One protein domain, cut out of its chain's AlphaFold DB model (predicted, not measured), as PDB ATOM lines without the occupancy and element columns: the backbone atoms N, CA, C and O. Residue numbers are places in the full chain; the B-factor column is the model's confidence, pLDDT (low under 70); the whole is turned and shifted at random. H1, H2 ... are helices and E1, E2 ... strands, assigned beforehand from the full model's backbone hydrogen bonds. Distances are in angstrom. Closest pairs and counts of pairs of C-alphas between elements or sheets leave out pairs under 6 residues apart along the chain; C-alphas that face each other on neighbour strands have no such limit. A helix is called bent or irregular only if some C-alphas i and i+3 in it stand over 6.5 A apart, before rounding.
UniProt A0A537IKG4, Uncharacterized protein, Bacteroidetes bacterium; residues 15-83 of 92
ATOM      1  N   VAL A  15      78.793 134.666  50.792       92.88
ATOM      2  CA  VAL A  15      79.894 133.834  50.287       92.88
ATOM      3  C   VAL A  15      79.489 132.370  50.368       92.88
ATOM      4  O   VAL A  15      79.103 131.900  51.437       92.88
ATOM      5  N   TYR A  16      79.596 131.660  49.251       93.00
ATOM      6  CA  TYR A  16      79.269 130.241  49.147       93.00
ATOM      7  C   TYR A  16      80.505 129.427  48.799       93.00
ATOM      8  O   TYR A  16      81.352 129.888  48.038       93.00
ATOM      9  N   THR A  17      80.562 128.196  49.293       94.62
ATOM     10  CA  THR A  17      81.538 127.199  48.855       94.62
ATOM     11  C   THR A  17      80.793 126.096  48.124       94.62
ATOM     12  O   THR A  17      79.832 125.543  48.659       94.62
ATOM     13  N   VAL A  18      81.221 125.786  46.906       95.12
ATOM     14  CA  VAL A  18      80.660 124.706  46.092       95.12
ATOM     15  C   VAL A  18      81.778 123.787  45.627       95.12
ATOM     16  O   VAL A  18      82.886 124.239  45.333       95.12
ATOM     17  N   HIS A  19      81.482 122.497  45.553       95.94
ATOM     18  CA  HIS A  19      82.417 121.487  45.079       95.94
ATOM     19  C   HIS A  19      81.944 120.974  43.725       95.94
ATOM     20  O   HIS A  19      80.755 120.725  43.548       95.94
ATOM     21  N   VAL A  20      82.858 120.834  42.771       96.00
ATOM     22  CA  VAL A  20      82.568 120.325  41.430       96.00
ATOM     23  C   VAL A  20      83.263 118.984  41.287       96.00
ATOM     24  O   VAL A  20      84.492 118.911  41.364       96.00
ATOM     25  N   LEU A  21      82.470 117.929  41.129       94.88
ATOM     26  CA  LEU A  21      82.975 116.581  40.904       94.88
ATOM     27  C   LEU A  21      83.500 116.429  39.473       94.88
ATOM     28  O   LEU A  21      83.109 117.165  38.570       94.88
ATOM     29  N   THR A  22      84.318 115.406  39.246       93.19
ATOM     30  CA  THR A  22      84.780 114.977  37.910       93.19
ATOM     31  C   THR A  22      83.637 114.605  36.959       93.19
ATOM     32  O   THR A  22      83.781 114.698  35.745       93.19
ATOM     33  N   THR A  23      82.475 114.225  37.495       91.75
ATOM     34  CA  THR A  23      81.240 113.986  36.726       91.75
ATOM     35  C   THR A  23      80.575 115.275  36.241       91.75
ATOM     36  O   THR A  23      79.627 115.224  35.459       91.75
ATOM     37  N   GLY A  24      81.032 116.425  36.736       89.81
ATOM     38  CA  GLY A  24      80.418 117.723  36.521       89.81
ATOM     39  C   GLY A  24      79.290 118.072  37.499       89.81
ATOM     40  O   GLY A  24      78.670 119.132  37.393       89.81
ATOM     41  N   GLU A  25      79.012 117.196  38.462       93.56
ATOM     42  CA  GLU A  25      78.022 117.444  39.505       93.56
ATOM     43  C   GLU A  25      78.489 118.550  40.465       93.56
ATOM     44  O   GLU A  25      79.641 118.568  40.904       93.56
ATOM     45  N   ILE A  26      77.580 119.473  40.797       94.00
ATOM     46  CA  ILE A  26      77.848 120.594  41.703       94.00
ATOM     47  C   ILE A  26      77.226 120.295  43.063       94.00
ATOM     48  O   ILE A  26      76.006 120.258  43.210       94.00
ATOM     49  N   ILE A  27      78.079 120.164  44.070       94.12
ATOM     50  CA  ILE A  27      77.707 119.897  45.453       94.12
ATOM     51  C   ILE A  27      77.755 121.200  46.251       94.12
ATOM     52  O   ILE A  27      78.822 121.776  46.482       94.12
ATOM     53  N   SER A  28      76.585 121.666  46.685       89.06
ATOM     54  CA  SER A  28      76.430 122.879  47.501       89.06
ATOM     55  C   SER A  28      75.743 122.637  48.847       89.06
ATOM     56  O   SER A  28      75.653 123.563  49.653       89.06
ATOM     57  N   SER A  29      75.229 121.428  49.093       92.50
ATOM     58  CA  SER A  29      74.608 121.049  50.363       92.50
ATOM     59  C   SER A  29      75.635 120.375  51.281       92.50
ATOM     60  O   SER A  29      76.560 119.702  50.820       92.50
ATOM     61  N   LEU A  30      75.473 120.542  52.597       90.38
ATOM     62  CA  LEU A  30      76.316 119.845  53.568       90.38
ATOM     63  C   LEU A  30      76.105 118.328  53.502       90.38
ATOM     64  O   LEU A  30      77.070 117.576  53.584       90.38
ATOM     65  N   GLU A  31      74.856 117.885  53.342       94.31
ATOM     66  CA  GLU A  31      74.514 116.463  53.279       94.31
ATOM     67  C   GLU A  31      75.242 115.762  52.128       94.31
ATOM     68  O   GLU A  31      75.863 114.718  52.328       94.31
ATOM     69  N   ASP A  32      75.222 116.356  50.937       93.69
ATOM     70  CA  ASP A  32      75.868 115.763  49.770       93.69
ATOM     71  C   ASP A  32      77.388 115.883  49.849       93.69
ATOM     72  O   ASP A  32      78.101 114.955  49.469       93.69
ATOM     73  N   TYR A  33      77.904 116.966  50.438       93.44
ATOM     74  CA  TYR A  33      79.336 117.094  50.698       93.44
ATOM     75  C   TYR A  33      79.854 115.975  51.608       93.44
ATOM     76  O   TYR A  33      80.906 115.402  51.329       93.44
ATOM     77  N   LEU A  34      79.116 115.601  52.658       95.31
ATOM     78  CA  LEU A  34      79.524 114.511  53.554       95.31
ATOM     79  C   LEU A  34      79.689 113.171  52.821       95.31
ATOM     80  O   LEU A  34      80.537 112.374  53.219       95.31
ATOM     81  N   LYS A  35      78.950 112.944  51.725       96.25
ATOM     82  CA  LYS A  35      79.050 111.728  50.894       96.25
ATOM     83  C   LYS A  35      80.342 111.682  50.066       96.25
ATOM     84  O   LYS A  35      80.792 110.600  49.697       96.25
ATOM     85  N   VAL A  36      80.946 112.837  49.772       95.12
ATOM     86  CA  VAL A  36      82.123 112.964  48.887       95.12
ATOM     87  C   VAL A  36      83.345 113.593  49.559       95.12
ATOM     88  O   VAL A  36      84.377 113.749  48.910       95.12
ATOM     89  N   LYS A  37      83.264 113.925  50.852       94.19
ATOM     90  CA  LYS A  37      84.289 114.649  51.624       94.19
ATOM     91  C   LYS A  37      85.708 114.109  51.422       94.19
ATOM     92  O   LYS A  37      86.630 114.895  51.231       94.19
ATOM     93  N   GLU A  38      85.885 112.789  51.428       96.25
ATOM     94  CA  GLU A  38      87.205 112.153  51.285       96.25
ATOM     95  C   GLU A  38      87.892 112.485  49.949       96.25
ATOM     96  O   GLU A  38      89.115 112.583  49.881       96.25
ATOM     97  N   ARG A  39      87.119 112.759  48.890       95.75
ATOM     98  CA  ARG A  39      87.645 113.173  47.575       95.75
ATOM     99  C   ARG A  39      88.286 114.565  47.615       95.75
ATOM    100  O   ARG A  39      89.143 114.887  46.795       95.75
ATOM    101  N   PHE A  40      87.913 115.370  48.609       96.06
ATOM    102  CA  PHE A  40      88.405 116.726  48.848       96.06
ATOM    103  C   PHE A  40      89.341 116.817  50.061       96.06
ATOM    104  O   PHE A  40      89.628 117.915  50.529       96.06
ATOM    105  N   ALA A  41      89.874 115.694  50.561       95.69
ATOM    106  CA  ALA A  41      90.786 115.683  51.710       95.69
ATOM    107  C   ALA A  41      92.092 116.481  51.493       95.69
ATOM    108  O   ALA A  41      92.779 116.817  52.452       95.69
ATOM    109  N   TRP A  42      92.431 116.801  50.239       96.12
ATOM    110  CA  TRP A  42      93.574 117.644  49.874       96.12
ATOM    111  C   TRP A  42      93.334 119.146  50.114       96.12
ATOM    112  O   TRP A  42      94.282 119.925  50.048       96.12
ATOM    113  N   VAL A  43      92.089 119.561  50.359       96.38
ATOM    114  CA  VAL A  43      91.724 120.964  50.568       96.38
ATOM    115  C   VAL A  43      92.083 121.391  51.986       96.38
ATOM    116  O   VAL A  43      91.588 120.829  52.965       96.38
ATOM    117  N   ASP A  44      92.881 122.450  52.104       95.81
ATOM    118  CA  ASP A  44      93.149 123.082  53.392       95.81
ATOM    119  C   ASP A  44      91.939 123.908  53.860       95.81
ATOM    120  O   ASP A  44      91.588 124.947  53.295       95.81
ATOM    121  N   GLN A  45      91.306 123.464  54.945       93.38
ATOM    122  CA  GLN A  45      90.159 124.152  55.536       93.38
ATOM    123  C   GLN A  45      90.512 125.553  56.049       93.38
ATOM    124  O   GLN A  45      89.683 126.460  55.948       93.38
ATOM    125  N   ALA A  46      91.727 125.755  56.567       96.12
ATOM    126  CA  ALA A  46      92.159 127.063  57.051       96.12
ATOM    127  C   ALA A  46      92.255 128.068  55.895       96.12
ATOM    128  O   ALA A  46      91.810 129.213  56.032       96.12
ATOM    129  N   GLN A  47      92.743 127.623  54.731       95.75
ATOM    130  CA  GLN A  47      92.754 128.418  53.505       95.75
ATOM    131  C   GLN A  47      91.333 128.821  53.086       95.75
ATOM    132  O   GLN A  47      91.086 130.003  52.847       95.75
ATOM    133  N   ILE A  48      90.381 127.880  53.051       95.88
ATOM    134  CA  ILE A  48      88.986 128.175  52.673       95.88
ATOM    135  C   ILE A  48      88.346 129.181  53.634       95.88
ATOM    136  O   ILE A  48      87.715 130.141  53.193       95.88
ATOM    137  N   ILE A  49      88.538 129.008  54.943       95.19
ATOM    138  CA  ILE A  49      88.016 129.932  55.959       95.19
ATOM    139  C   ILE A  49      88.610 131.336  55.773       95.19
ATOM    140  O   ILE A  49      87.878 132.328  55.810       95.19
ATOM    141  N   SER A  50      89.918 131.433  55.514       96.25
ATOM    142  CA  SER A  50      90.591 132.704  55.225       96.25
ATOM    143  C   SER A  50      90.015 133.386  53.977       96.25
ATOM    144  O   SER A  50      89.676 134.575  54.011       96.25
ATOM    145  N   SER A  51      89.798 132.622  52.901       96.44
ATOM    146  CA  SER A  51      89.130 133.103  51.689       96.44
ATOM    147  C   SER A  51      87.712 133.594  51.972       96.44
ATOM    148  O   SER A  51      87.356 134.672  51.506       96.44
ATOM    149  N   ILE A  52      86.921 132.893  52.793       94.94
ATOM    150  CA  ILE A  52      85.570 133.340  53.176       94.94
ATOM    151  C   ILE A  52      85.618 134.715  53.848       94.94
ATOM    152  O   ILE A  52      84.866 135.613  53.465       94.94
ATOM    153  N   PHE A  53      86.504 134.916  54.828       94.00
ATOM    154  CA  PHE A  53      86.612 136.207  55.514       94.00
ATOM    155  C   PHE A  53      87.080 137.328  54.590       94.00
ATOM    156  O   PHE A  53      86.546 138.438  54.662       94.00
ATOM    157  N   ARG A  54      88.042 137.053  53.704       95.25
ATOM    158  CA  ARG A  54      88.505 138.032  52.717       95.25
ATOM    159  C   ARG A  54      87.396 138.385  51.725       95.25
ATOM    160  O   ARG A  54      87.137 139.565  51.509       95.25
ATOM    161  N   LEU A  55      86.698 137.392  51.178       95.25
ATOM    162  CA  LEU A  55      85.612 137.586  50.215       95.25
ATOM    163  C   LEU A  55      84.409 138.300  50.833       95.25
ATOM    164  O   LEU A  55      83.801 139.134  50.168       95.25
ATOM    165  N   ARG A  56      84.104 138.068  52.115       92.25
ATOM    166  CA  ARG A  56      83.056 138.819  52.826       92.25
ATOM    167  C   ARG A  56      83.300 140.328  52.839       92.25
ATOM    168  O   ARG A  56      82.345 141.087  52.864       92.25
ATOM    169  N   ARG A  57      84.559 140.772  52.810       91.19
ATOM    170  CA  ARG A  57      84.902 142.204  52.738       91.19
ATOM    171  C   ARG A  57      84.802 142.775  51.324       91.19
ATOM    172  O   ARG A  57      84.698 143.984  51.178       91.19
ATOM    173  N   LEU A  58      84.882 141.917  50.308       92.19
ATOM    174  CA  LEU A  58      84.878 142.293  48.891       92.19
ATOM    175  C   LEU A  58      83.497 142.160  48.239       92.19
ATOM    176  O   LEU A  58      83.284 142.688  47.153       92.19
ATOM    177  N   THR A  59      82.584 141.412  48.864       92.69
ATOM    178  CA  THR A  59      81.271 141.140  48.279       92.69
ATOM    179  C   THR A  59      80.309 142.278  48.588       92.69
ATOM    180  O   THR A  59      80.093 142.621  49.750       92.69
ATOM    181  N   GLU A  60      79.693 142.814  47.548       88.56
ATOM    182  CA  GLU A  60      78.714 143.890  47.612       88.56
ATOM    183  C   GLU A  60      77.301 143.306  47.540       88.56
ATOM    184  O   GLU A  60      77.001 142.492  46.668       88.56
ATOM    185  N   SER A  61      76.407 143.730  48.434       83.25
ATOM    186  CA  SER A  61      74.982 143.388  48.323       83.25
ATOM    187  C   SER A  61      74.376 144.085  47.090       83.25
ATOM    188  O   SER A  61      74.696 145.253  46.858       83.25
ATOM    189  N   PRO A  62      73.534 143.415  46.272       87.19
ATOM    190  CA  PRO A  62      72.889 142.115  46.499       87.19
ATOM    191  C   PRO A  62      73.652 140.901  45.944       87.19
ATOM    192  O   PRO A  62      73.114 139.793  45.948       87.19
ATOM    193  N   LYS A  63      74.877 141.073  45.447       90.12
ATOM    194  CA  LYS A  63      75.645 140.020  44.777       90.12
ATOM    195  C   LYS A  63      76.180 138.982  45.767       90.12
ATOM    196  O   LYS A  63      76.066 139.116  46.989       90.12
ATOM    197  N   LYS A  64      76.760 137.911  45.225       93.19
ATOM    198  CA  LYS A  64      77.430 136.865  46.007       93.19
ATOM    199  C   LYS A  64      78.861 136.650  45.533       93.19
ATOM    200  O   LYS A  64      79.196 136.945  44.392       93.19
ATOM    201  N   SER A  65      79.692 136.081  46.393       95.81
ATOM    202  CA  SER A  65      80.967 135.481  46.002       95.81
ATOM    203  C   SER A  65      80.895 133.966  46.153       95.81
ATOM    204  O   SER A  65      80.183 133.445  47.013       95.81
ATOM    205  N   VAL A  66      81.614 133.240  45.305       96.06
ATOM    206  CA  VAL A  66      81.596 131.776  45.276       96.06
ATOM    207  C   VAL A  66      83.024 131.251  45.228       96.06
ATOM    208  O   VAL A  66      83.792 131.605  44.337       96.06
ATOM    209  N   ILE A  67      83.365 130.395  46.183       96.88
ATOM    210  CA  ILE A  67      84.573 129.578  46.184       96.88
ATOM    211  C   ILE A  67      84.200 128.239  45.553       96.88
ATOM    212  O   ILE A  67      83.310 127.543  46.039       96.88
ATOM    213  N   VAL A  68      84.858 127.892  44.457       96.94
ATOM    214  CA  VAL A  68      84.609 126.678  43.684       96.94
ATOM    215  C   VAL A  68      85.814 125.769  43.825       96.94
ATOM    216  O   VAL A  68      86.932 126.171  43.508       96.94
ATOM    217  N   ILE A  69      85.583 124.552  44.297       96.69
ATOM    218  CA  ILE A  69      86.621 123.552  44.527       96.69
ATOM    219  C   ILE A  69      86.422 122.429  43.512       96.69
ATOM    220  O   ILE A  69      85.426 121.709  43.563       96.69
ATOM    221  N   TYR A  70      87.358 122.299  42.582       96.38
ATOM    222  CA  TYR A  70      87.321 121.334  41.492       96.38
ATOM    223  C   TYR A  70      88.035 120.043  41.884       96.38
ATOM    224  O   TYR A  70      89.197 120.066  42.284       96.38
ATOM    225  N   GLU A  71      87.347 118.912  41.742       95.00
ATOM    226  CA  GLU A  71      87.923 117.586  41.977       95.00
ATOM    227  C   GLU A  71      88.988 117.238  40.923       95.00
ATOM    228  O   GLU A  71      90.079 116.795  41.278       95.00
ATOM    229  N   GLU A  72      88.687 117.477  39.640       91.81
ATOM    230  CA  GLU A  72      89.454 116.980  38.485       91.81
ATOM    231  C   GLU A  72      90.921 117.429  38.482       91.81
ATOM    232  O   GLU A  72      91.833 116.609  38.415       91.81
ATOM    233  N   ASN A  73      91.157 118.734  38.602       92.56
ATOM    234  CA  ASN A  73      92.492 119.336  38.568       92.56
ATOM    235  C   ASN A  73      92.980 119.798  39.947       92.56
ATOM    236  O   ASN A  73      94.005 120.475  40.038       92.56
ATOM    237  N   ARG A  74      92.242 119.458  41.014       94.25
ATOM    238  CA  ARG A  74      92.492 119.930  42.383       94.25
ATOM    239  C   ARG A  74      92.663 121.451  42.463       94.25
ATOM    240  O   ARG A  74      93.520 121.959  43.186       94.25
ATOM    241  N   ALA A  75      91.866 122.189  41.692       94.69
ATOM    242  CA  ALA A  75      91.913 123.643  41.670       94.69
ATOM    243  C   ALA A  75      90.867 124.256  42.601       94.69
ATOM    244  O   ALA A  75      89.749 123.764  42.743       94.69
ATOM    245  N   ILE A  76      91.214 125.403  43.176       96.31
ATOM    246  CA  ILE A  76      90.285 126.261  43.906       96.31
ATOM    247  C   ILE A  76      90.200 127.572  43.132       96.31
ATOM    248  O   ILE A  76      91.219 128.221  42.893       96.31
ATOM    249  N   LYS A  77      88.995 127.952  42.709       96.25
ATOM    250  CA  LYS A  77      88.731 129.217  42.015       96.25
ATOM    251  C   LYS A  77      87.759 130.052  42.819       96.25
ATOM    252  O   LYS A  77      86.805 129.539  43.391       96.25
ATOM    253  N   GLU A  78      87.977 131.352  42.818       96.56
ATOM    254  CA  GLU A  78      87.122 132.299  43.514       96.56
ATOM    255  C   GLU A  78      86.482 133.234  42.501       96.56
ATOM    256  O   GLU A  78      87.149 133.771  41.617       96.56
ATOM    257  N   TYR A  79      85.185 133.443  42.656       95.94
ATOM    258  CA  TYR A  79      84.406 134.352  41.837       95.94
ATOM    259  C   TYR A  79      83.791 135.397  42.758       95.94
ATOM    260  O   TYR A  79      83.095 135.047  43.710       95.94
ATOM    261  N   VAL A  80      84.079 136.671  42.501       95.50
ATOM    262  CA  VAL A  80      83.680 137.791  43.363       95.50
ATOM    263  C   VAL A  80      82.544 138.557  42.705       95.50
ATOM    264  O   VAL A  80      82.605 138.801  41.502       95.50
ATOM    265  N   ASN A  81      81.537 138.968  43.481       94.44
ATOM    266  CA  ASN A  81      80.424 139.801  42.998       94.44
ATOM    267  C   ASN A  81      79.743 139.236  41.742       94.44
ATOM    268  O   ASN A  81      79.481 139.948  40.769       94.44
ATOM    269  N   VAL A  82      79.447 137.940  41.778       94.50
ATOM    270  CA  VAL A  82      78.645 137.269  40.761       94.50
ATOM    271  C   VAL A  82      77.155 137.378  41.073       94.50
ATOM    272  O   VAL A  82      76.744 137.561  42.225       94.50
ATOM    273  N   GLU A  83      76.347 137.240  40.027       92.75
ATOM    274  CA  GLU A  83      74.889 137.232  40.120       92.75
ATOM    275  C   GLU A  83      74.370 136.030  40.922       92.75
ATOM    276  O   GLU A  83      75.017 134.983  41.031       92.75
TER     277      GLU A  83
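What this domain is: This is residues 15 to 83 of the 92 residues of an uncharacterized protein of Bacteroidetes bacterium (UniProt A0A537IKG4). A small, strongly twisted sheet of three strands has one helix, H2, packed along one face, while a shorter, irregular helix, H1, sits near the end of E1. The opposite face of the sheet is bare of named helices. The printed part has 69 residues, with two named helices and three named strands in the order E1, H1, H2, E2, E3; the sheet is mixed, in the order E1, E2, E3, and the class is mixed, helices and strands. The whole is compact, with a radius of gyration of the C-alphas of 12.1 A, and spans 32 by 24 by 23 A.

How they stand to each other: Begin with E1, residues 15 to 20, an edge strand parallel to the inner strand E2, residues 64 to 70, at 25 degrees; look for N 18 and O 67, 2.9 A apart, and N 67 and O 16, 2.8 A apart. A short pairing joins residues 19 to 20 of E1 with residues 26 to 27, antiparallel. On the other side of E2 is the edge strand E3, residues 76 to 82, antiparallel to it at 161 degrees and forming a hairpin with it; here N 66 and O 79 are 2.8 A apart. H2, residues 45 to 58, is on the sheet at a height over the sheet of 9.2 A, over E2 and only just over E1, on which 3 of its C-alphas fall. It runs along the strands, at 23 degrees to E2 on the local plane. Its closest C-alphas to E2 are those of Leu 55 and Ser 65, 6.6 A apart. H1, residues 30 to 40, is also on the sheet, with the C-alphas of His 19 and Tyr 33 the closest to E1 at 7.8 A; H1 and H2 are apart. The helices and the sheet make two layers, helices on one face of a sheet. E1, H1 H2, E2 form a strand-helix-strand unit, two parallel neighbour strands with helices between, whose crossover is left-handed. Of the O i to N i+4 pairs, 9 of 10 in H2 and 2 of 7 in H1 are within hydrogen-bond range; in H1, 6 of 8 O i to N i+3 pairs are.

Where its parts are: Find C-alpha 15 at (79.894, 133.834, 50.287); from there E1 runs 16.4 A to C-alpha 20. H1 is 13.3 A long and irregular, with C-alphas 35 and 38 8.2 A apart. H2 starts at C-alpha 45, (90.159, 124.152, 55.536), and runs 20.0 A. E2 is 19.0 A long, and E3 runs 16.3 A to C-alpha 82 at (78.645, 137.269, 40.761).

The domain as a whole: The two C-alphas farthest apart are those of Glu 38 and Ser 61, at 33.7 A. The printed part has no cut and no long link. Mean pLDDT of the printed part is 94.1, and no printed residue is under 70.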